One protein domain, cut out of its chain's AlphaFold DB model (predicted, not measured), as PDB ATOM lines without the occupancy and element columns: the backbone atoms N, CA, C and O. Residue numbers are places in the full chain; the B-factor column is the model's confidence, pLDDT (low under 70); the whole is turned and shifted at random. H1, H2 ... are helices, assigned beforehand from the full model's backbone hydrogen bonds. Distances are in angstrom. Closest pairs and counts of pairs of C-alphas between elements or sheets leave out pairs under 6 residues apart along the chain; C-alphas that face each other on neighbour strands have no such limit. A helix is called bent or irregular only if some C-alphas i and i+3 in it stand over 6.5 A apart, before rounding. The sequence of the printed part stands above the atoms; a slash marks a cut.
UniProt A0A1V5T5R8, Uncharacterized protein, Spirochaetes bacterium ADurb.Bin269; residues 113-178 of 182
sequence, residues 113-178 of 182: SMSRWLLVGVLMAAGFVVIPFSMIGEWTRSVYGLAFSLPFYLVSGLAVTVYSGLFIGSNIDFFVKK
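Overview. This is residues 113 to 178 of the 182 residues of an uncharacterized protein of Spirochaetes bacterium ADurb.Bin269 (UniProt A0A1V5T5R8). Two long helices, H1 and H3, run side by side in opposite ways, and the short helix H2 turns the corner between them at one end of a rod. At the other end H3 runs past H1 and kinks by 59 degrees near residue 171. The printed part has 66 residues, 63 of them in three named helices in the order H1, H2, H3, with no named strand; its class is all helix, and the whole is loose, with a radius of gyration of the C-alphas of 15.5 A and spans of 51 by 18 by 12 A.

Arrangement. H1, residues 114 to 133, touches residues 156 to 171 alone of H3, residues 146 to 178, at a shallow tilt of 14 degrees; their closest C-alphas, of Phe 128 and Ser 156, are 6.8 A apart. H2, residues 135 to 144, is close to H1 but not clearly touching, with Ile 131 and Gly 137 the closest C-alphas at 6.0 A. H2 and H3 only just touch, with 3 pairs of C-alphas within 8 A, only at the corner; the closest, of Arg 141 and Phe 148, are 7.0 A apart. Every O i to N i+4 pair is within hydrogen-bond range in H2, against 14 of 16 in H1 and 25 of 29 in H3.

Along the chain. H1 begins at C-alpha 114 (203.879, 281.510, 243.705) and is 29.6 A long. H3, 44.5 A long, ends at C-alpha 178 (206.682, 267.610, 243.389); it is irregular, with C-alphas 170 and 173 7.9 A apart.

Size, cuts and confidence. The printed part has no cut, and both links are tight. The two C-alphas farthest apart, of Val 143 and Lys 177, are 51.2 A apart. Residues 113 to 114, 173 to 174 and 177 have pLDDT under 70.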
ATOM      1  N   SER A 113     203.823 283.958 247.710       66.31
ATOM      2  CA  SER A 113     202.757 283.324 246.934       66.31
ATOM      3  C   SER A 113     203.199 283.167 245.474       66.31
ATOM      4  O   SER A 113     203.320 284.172 244.767       66.31
ATOM      5  N   MET A 114     203.416 281.920 245.043       67.69
ATOM      6  CA  MET A 114     203.879 281.510 243.705       67.69
ATOM      7  C   MET A 114     203.197 282.275 242.571       67.69
ATOM      8  O   MET A 114     203.858 282.806 241.683       67.69
ATOM      9  N   SER A 115     201.870 282.391 242.641       78.25
ATOM     10  CA  SER A 115     201.051 283.011 241.599       78.25
ATOM     11  C   SER A 115     201.345 284.501 241.422       78.25
ATOM     12  O   SER A 115     201.296 284.997 240.305       78.25
ATOM     13  N   ARG A 116     201.717 285.217 242.496       85.00
ATOM     14  CA  ARG A 116     202.109 286.636 242.403       85.00
ATOM     15  C   ARG A 116     203.467 286.796 241.725       85.00
ATOM     16  O   ARG A 116     203.655 287.741 240.975       85.00
ATOM     17  N   TRP A 117     204.389 285.865 241.959       87.31
ATOM     18  CA  TRP A 117     205.680 285.846 241.272       87.31
ATOM     19  C   TRP A 117     205.499 285.533 239.785       87.31
ATOM     20  O   TRP A 117     205.974 286.281 238.943       87.31
ATOM     21  N   LEU A 118     204.731 284.493 239.452       88.50
ATOM     22  CA  LEU A 118     204.451 284.150 238.058       88.50
ATOM     23  C   LEU A 118     203.755 285.302 237.317       88.50
ATOM     24  O   LEU A 118     204.151 285.632 236.204       88.50
ATOM     25  N   LEU A 119     202.774 285.957 237.952       92.44
ATOM     26  CA  LEU A 119     202.077 287.112 237.380       92.44
ATOM     27  C   LEU A 119     203.044 288.258 237.057       92.44
ATOM     28  O   LEU A 119     202.967 288.824 235.972       92.44
ATOM     29  N   VAL A 120     203.971 288.578 237.967       92.38
ATOM     30  CA  VAL A 120     204.991 289.615 237.737       92.38
ATOM     31  C   VAL A 120     205.906 289.229 236.576       92.38
ATOM     32  O   VAL A 120     206.198 290.075 235.736       92.38
ATOM     33  N   GLY A 121     206.310 287.961 236.483       90.94
ATOM     34  CA  GLY A 121     207.127 287.467 235.375       90.94
ATOM     35  C   GLY A 121     206.429 287.566 234.025       90.94
ATOM     36  O   GLY A 121     207.014 288.057 233.063       90.94
ATOM     37  N   VAL A 122     205.160 287.156 233.967       92.56
ATOM     38  CA  VAL A 122     204.333 287.247 232.755       92.56
ATOM     39  C   VAL A 122     204.114 288.702 232.358       92.56
ATOM     40  O   VAL A 122     204.293 289.041 231.192       92.56
ATOM     41  N   LEU A 123     203.797 289.580 233.314       94.00
ATOM     42  CA  LEU A 123     203.630 291.010 233.059       94.00
ATOM     43  C   LEU A 123     204.930 291.641 232.537       94.00
ATOM     44  O   LEU A 123     204.900 292.429 231.594       94.00
ATOM     45  N   MET A 124     206.078 291.263 233.108       92.50
ATOM     46  CA  MET A 124     207.387 291.739 232.662       92.50
ATOM     47  C   MET A 124     207.695 291.283 231.228       92.50
ATOM     48  O   MET A 124     208.096 292.096 230.398       92.50
ATOM     49  N   ALA A 125     207.485 289.999 230.923       91.12
ATOM     50  CA  ALA A 125     207.703 289.449 229.588       91.12
ATOM     51  C   ALA A 125     206.762 290.087 228.552       91.12
ATOM     52  O   ALA A 125     207.215 290.511 227.491       91.12
ATOM     53  N   ALA A 126     205.476 290.230 228.886       92.31
ATOM     54  CA  ALA A 126     204.493 290.892 228.037       92.31
ATOM     55  C   ALA A 126     204.875 292.354 227.769       92.31
ATOM     56  O   ALA A 126     204.827 292.796 226.626       92.31
ATOM     57  N   GLY A 127     205.335 293.083 228.791       89.88
ATOM     58  CA  GLY A 127     205.847 294.442 228.636       89.88
ATOM     59  C   GLY A 127     206.974 294.514 227.607       89.88
ATOM     60  O   GLY A 127     206.884 295.285 226.658       89.88
ATOM     61  N   PHE A 128     208.000 293.669 227.721       90.69
ATOM     62  CA  PHE A 128     209.117 293.669 226.767       90.69
ATOM     63  C   PHE A 128     208.724 293.287 225.339       90.69
ATOM     64  O   PHE A 128     209.356 293.764 224.399       90.69
ATOM     65  N   VAL A 129     207.691 292.461 225.167       88.94
ATOM     66  CA  VAL A 129     207.164 292.111 223.843       88.94
ATOM     67  C   VAL A 129     206.326 293.247 223.262       88.94
ATOM     68  O   VAL A 129     206.449 293.525 222.078       88.94
ATOM     69  N   VAL A 130     205.515 293.935 224.070       90.38
ATOM     70  CA  VAL A 130     204.584 294.977 223.599       90.38
ATOM     71  C   VAL A 130     205.270 296.332 223.399       90.38
ATOM     72  O   VAL A 130     204.986 297.024 222.425       90.38
ATOM     73  N   ILE A 131     206.212 296.710 224.270       88.62
ATOM     74  CA  ILE A 131     206.965 297.977 224.200       88.62
ATOM     75  C   ILE A 131     207.566 298.264 222.807       88.62
ATOM     76  O   ILE A 131     207.368 299.379 222.321       88.62
ATOM     77  N   PRO A 132     208.259 297.331 222.121       85.00
ATOM     78  CA  PRO A 132     208.822 297.601 220.799       85.00
ATOM     79  C   PRO A 132     207.776 297.880 219.713       85.00
ATOM     80  O   PRO A 132     208.144 298.465 218.702       85.00
ATOM     81  N   PHE A 133     206.519 297.471 219.892       84.50
ATOM     82  CA  PHE A 133     205.416 297.759 218.962       84.50
ATOM     83  C   PHE A 133     204.560 298.950 219.410       84.50
ATOM     84  O   PHE A 133     203.592 299.307 218.750       84.50
ATOM     85  N   SER A 134     204.887 299.564 220.547       91.00
ATOM     86  CA  SER A 134     204.209 300.773 221.006       91.00
ATOM     87  C   SER A 134     204.708 302.009 220.252       91.00
ATOM     88  O   SER A 134     205.819 302.013 219.719       91.00
ATOM     89  N   MET A 135     203.934 303.097 220.307       88.38
ATOM     90  CA  MET A 135     204.308 304.418 219.772       88.38
ATOM     91  C   MET A 135     205.720 304.857 220.217       88.38
ATOM     92  O   MET A 135     206.470 305.451 219.444       88.38
ATOM     93  N   ILE A 136     206.114 304.510 221.452       86.75
ATOM     94  CA  ILE A 136     207.452 304.782 222.001       86.75
ATOM     95  C   ILE A 136     208.539 303.984 221.267       86.75
ATOM     96  O   ILE A 136     209.635 304.492 221.029       86.75
ATOM     97  N   GLY A 137     208.255 302.730 220.912       86.19
ATOM     98  CA  GLY A 137     209.198 301.836 220.249       86.19
ATOM     99  C   GLY A 137     209.419 302.212 218.788       86.19
ATOM    100  O   GLY A 137     210.557 302.195 218.318       86.19
ATOM    101  N   GLU A 138     208.355 302.608 218.089       86.94
ATOM    102  CA  GLU A 138     208.427 303.072 216.698       86.94
ATOM    103  C   GLU A 138     209.217 304.375 216.573       86.94
ATOM    104  O   GLU A 138     210.156 304.440 215.780       86.94
ATOM    105  N   TRP A 139     208.923 305.367 217.422       89.44
ATOM    106  CA  TRP A 139     209.674 306.626 217.465       89.44
ATOM    107  C   TRP A 139     211.158 306.401 217.782       89.44
ATOM    108  O   TRP A 139     212.049 306.953 217.135       89.44
ATOM    109  N   THR A 140     211.455 305.529 218.749       85.19
ATOM    110  CA  THR A 140     212.850 305.249 219.113       85.19
ATOM    111  C   THR A 140     213.595 304.535 217.978       85.19
ATOM    112  O   THR A 140     214.764 304.831 217.717       85.19
ATOM    113  N   ARG A 141     212.927 303.635 217.240       84.06
ATOM    114  CA  ARG A 141     213.508 303.020 216.037       84.06
ATOM    115  C   ARG A 141     213.686 304.007 214.890       84.06
ATOM    116  O   ARG A 141     214.671 303.864 214.174       84.06
ATOM    117  N   SER A 142     212.807 304.995 214.716       87.00
ATOM    118  CA  SER A 142     212.962 305.976 213.633       87.00
ATOM    119  C   SER A 142     214.161 306.903 213.843       87.00
ATOM    120  O   SER A 142     214.746 307.358 212.868       87.00
ATOM    121  N   VAL A 143     214.552 307.164 215.097       88.94
ATOM    122  CA  VAL A 143     215.707 308.019 215.429       88.94
ATOM    123  C   VAL A 143     217.023 307.234 215.467       88.94
ATOM    124  O   VAL A 143     218.029 307.696 214.936       88.94
ATOM    125  N   TYR A 144     217.036 306.051 216.092       87.94
ATOM    126  CA  TYR A 144     218.278 305.317 216.391       87.94
ATOM    127  C   TYR A 144     218.458 304.016 215.593       87.94
ATOM    128  O   TYR A 144     219.540 303.421 215.607       87.94
ATOM    129  N   GLY A 145     217.415 303.534 214.913       83.06
ATOM    130  CA  GLY A 145     217.464 302.331 214.084       83.06
ATOM    131  C   GLY A 145     217.979 301.085 214.817       83.06
ATOM    132  O   GLY A 145     217.558 300.742 215.930       83.06
ATOM    133  N   LEU A 146     218.907 300.375 214.170       83.50
ATOM    134  CA  LEU A 146     219.476 299.120 214.672       83.50
ATOM    135  C   LEU A 146     220.336 299.314 215.936       83.50
ATOM    136  O   LEU A 146     220.402 298.412 216.772       83.50
ATOM    137  N   ALA A 147     220.941 300.495 216.103       87.56
ATOM    138  CA  ALA A 147     221.834 300.801 217.221       87.56
ATOM    139  C   ALA A 147     221.114 300.791 218.580       87.56
ATOM    140  O   ALA A 147     221.739 300.522 219.600       87.56
ATOM    141  N   PHE A 148     219.799 301.026 218.596       85.31
ATOM    142  CA  PHE A 148     218.981 300.923 219.805       85.31
ATOM    143  C   PHE A 148     218.361 299.532 219.993       85.31
ATOM    144  O   PHE A 148     218.301 299.016 221.110       85.31
ATOM    145  N   SER A 149     217.926 298.894 218.903       85.56
ATOM    146  CA  SER A 149     217.202 297.618 218.972       85.56
ATOM    147  C   SER A 149     218.068 296.491 219.552       85.56
ATOM    148  O   SER A 149     217.619 295.758 220.430       85.56
ATOM    149  N   LEU A 150     219.327 296.378 219.112       90.50
ATOM    150  CA  LEU A 150     220.261 295.346 219.580       90.50
ATOM    151  C   LEU A 150     220.518 295.383 221.101       90.50
ATOM    152  O   LEU A 150     220.275 294.367 221.759       90.50
ATOM    153  N   PRO A 151     220.970 296.504 221.699       90.88
ATOM    154  CA  PRO A 151     221.202 296.563 223.140       90.88
ATOM    155  C   PRO A 151     219.906 296.419 223.944       90.88
ATOM    156  O   PRO A 151     219.921 295.787 224.999       90.88
ATOM    157  N   PHE A 152     218.774 296.931 223.447       88.75
ATOM    158  CA  PHE A 152     217.478 296.767 224.106       88.75
ATOM    159  C   PHE A 152     217.076 295.288 224.240       88.75
ATOM    160  O   PHE A 152     216.705 294.833 225.329       88.75
ATOM    161  N   TYR A 153     217.197 294.506 223.162       90.56
ATOM    162  CA  TYR A 153     216.907 293.070 223.202       90.56
ATOM    163  C   TYR A 153     217.912 292.287 224.054       90.56
ATOM    164  O   TYR A 153     217.522 291.375 224.783       90.56
ATOM    165  N   LEU A 154     219.189 292.678 224.046       94.19
ATOM    166  CA  LEU A 154     220.205 292.069 224.907       94.19
ATOM    167  C   LEU A 154     219.913 292.283 226.399       94.19
ATOM    168  O   LEU A 154     219.949 291.337 227.186       94.19
ATOM    169  N   VAL A 155     219.600 293.519 226.794       93.50
ATOM    170  CA  VAL A 155     219.327 293.869 228.196       93.50
ATOM    171  C   VAL A 155     218.029 293.227 228.683       93.50
ATOM    172  O   VAL A 155     217.994 292.692 229.791       93.50
ATOM    173  N   SER A 156     216.977 293.228 227.863       91.56
ATOM    174  CA  SER A 156     215.710 292.570 228.212       91.56
ATOM    175  C   SER A 156     215.868 291.053 228.334       91.56
ATOM    176  O   SER A 156     215.422 290.480 229.327       91.56
ATOM    177  N   GLY A 157     216.582 290.402 227.409       92.00
ATOM    178  CA  GLY A 157     216.892 288.973 227.496       92.00
ATOM    179  C   GLY A 157     217.684 288.612 228.757       92.00
ATOM    180  O   GLY A 157     217.342 287.656 229.461       92.00
ATOM    181  N   LEU A 158     218.692 289.418 229.112       95.31
ATOM    182  CA  LEU A 158     219.446 289.256 230.357       95.31
ATOM    183  C   LEU A 158     218.532 289.400 231.584       95.31
ATOM    184  O   LEU A 158     218.567 288.558 232.482       95.31
ATOM    185  N   ALA A 159     217.697 290.441 231.617       92.75
ATOM    186  CA  ALA A 159     216.776 290.694 232.720       92.75
ATOM    187  C   ALA A 159     215.773 289.541 232.903       92.75
ATOM    188  O   ALA A 159     215.588 289.066 234.024       92.75
ATOM    189  N   VAL A 160     215.189 289.039 231.808       92.75
ATOM    190  CA  VAL A 160     214.277 287.881 231.809       92.75
ATOM    191  C   VAL A 160     214.984 286.623 232.308       92.75
ATOM    192  O   VAL A 160     214.418 285.883 233.114       92.75
ATOM    193  N   THR A 161     216.233 286.396 231.902       93.81
ATOM    194  CA  THR A 161     217.019 285.228 232.328       93.81
ATOM    195  C   THR A 161     217.322 285.276 233.826       93.81
ATOM    196  O   THR A 161     217.088 284.303 234.544       93.81
ATOM    197  N   VAL A 162     217.781 286.427 234.329       94.88
ATOM    198  CA  VAL A 162     218.042 286.633 235.762       94.88
ATOM    199  C   VAL A 162     216.758 286.468 236.574       94.88
ATOM    200  O   VAL A 162     216.767 285.795 237.606       94.88
ATOM    201  N   TYR A 163     215.651 287.038 236.097       90.88
ATOM    202  CA  TYR A 163     214.349 286.911 236.741       90.88
ATOM    203  C   TYR A 163     213.887 285.449 236.809       90.88
ATOM    204  O   TYR A 163     213.508 284.969 237.875       90.88
ATOM    205  N   SER A 164     213.994 284.719 235.698       88.75
ATOM    206  CA  SER A 164     213.635 283.299 235.614       88.75
ATOM    207  C   SER A 164     214.489 282.440 236.553       88.75
ATOM    208  O   SER A 164     213.966 281.579 237.255       88.75
ATOM    209  N   GLY A 165     215.792 282.718 236.651       90.56
ATOM    210  CA  GLY A 165     216.677 282.039 237.600       90.56
ATOM    211  C   GLY A 165     216.297 282.298 239.063       90.56
ATOM    212  O   GLY A 165     216.271 281.370 239.872       90.56
ATOM    213  N   LEU A 166     215.948 283.543 239.410       88.88
ATOM    214  CA  LEU A 166     215.465 283.895 240.750       88.88
ATOM    215  C   LEU A 166     214.102 283.264 241.062       88.88
ATOM    216  O   LEU A 166     213.885 282.847 242.202       88.88
ATOM    217  N   PHE A 167     213.217 283.156 240.066       87.62
ATOM    218  CA  PHE A 167     211.942 282.453 240.193       87.62
ATOM    219  C   PHE A 167     212.179 280.991 240.550       87.62
ATOM    220  O   PHE A 167     211.641 280.513 241.542       87.62
ATOM    221  N   ILE A 168     213.011 280.293 239.777       85.62
ATOM    222  CA  ILE A 168     213.285 278.870 239.989       85.62
ATOM    223  C   ILE A 168     213.958 278.659 241.348       85.62
ATOM    224  O   ILE A 168     213.501 277.834 242.133       85.62
ATOM    225  N   GLY A 169     214.988 279.448 241.671       81.69
ATOM    226  CA  GLY A 169     215.727 279.319 242.930       81.69
ATOM    227  C   GLY A 169     214.872 279.584 244.170       81.69
ATOM    228  O   GLY A 169     214.946 278.834 245.136       81.69
ATOM    229  N   SER A 170     214.000 280.595 244.133       80.38
ATOM    230  CA  SER A 170     213.117 280.918 245.269       80.38
ATOM    231  C   SER A 170     212.011 279.878 245.483       80.38
ATOM    232  O   SER A 170     211.399 279.839 246.546       80.38
ATOM    233  N   ASN A 171     211.744 279.050 244.470       78.50
ATOM    234  CA  ASN A 171     210.632 278.103 244.431       78.50
ATOM    235  C   ASN A 171     211.097 276.636 244.332       78.50
ATOM    236  O   ASN A 171     210.266 275.738 244.203       78.50
ATOM    237  N   ILE A 172     212.406 276.377 244.423       78.94
ATOM    238  CA  ILE A 172     213.020 275.057 244.207       78.94
ATOM    239  C   ILE A 172     212.478 273.982 245.156       78.94
ATOM    240  O   ILE A 172     212.250 272.851 244.739       78.94
ATOM    241  N   ASP A 173     212.167 274.356 246.400       69.88
ATOM    242  CA  ASP A 173     211.593 273.483 247.434       69.88
ATOM    243  C   ASP A 173     210.286 272.808 246.977       69.88
ATOM    244  O   ASP A 173     210.003 271.659 247.317       69.88
ATOM    245  N   PHE A 174     209.487 273.516 246.171       68.19
ATOM    246  CA  PHE A 174     208.261 272.986 245.576       68.19
ATOM    247  C   PHE A 174     208.560 272.020 244.428       68.19
ATOM    248  O   PHE A 174     207.933 270.965 244.339       68.19
ATOM    249  N   PHE A 175     209.524 272.353 243.564       72.19
ATOM    250  CA  PHE A 175     209.914 271.490 242.448       72.19
ATOM    251  C   PHE A 175     210.523 270.178 242.942       72.19
ATOM    252  O   PHE A 175     210.170 269.121 242.429       72.19
ATOM    253  N   VAL A 176     211.352 270.223 243.985       74.75
ATOM    254  CA  VAL A 176     211.929 269.021 244.597       74.75
ATOM    255  C   VAL A 176     210.848 268.171 245.261       74.75
ATOM    256  O   VAL A 176     210.826 266.970 245.055       74.75
ATOM    257  N   LYS A 177     209.885 268.754 245.984       69.94
ATOM    258  CA  LYS A 177     208.795 267.963 246.594       69.94
ATOM    259  C   LYS A 177     207.799 267.390 245.584       69.94
ATOM    260  O   LYS A 177     207.138 266.404 245.887       69.94
ATOM    261  N   LYS A 178     207.648 268.021 244.418       70.88
ATOM    262  CA  LYS A 178     206.682 267.610 243.389       70.88
ATOM    263  C   LYS A 178     207.275 266.674 242.331       70.88
ATOM    264  O   LYS A 178     206.548 265.833 241.815       70.88
TER     265      LYS A 178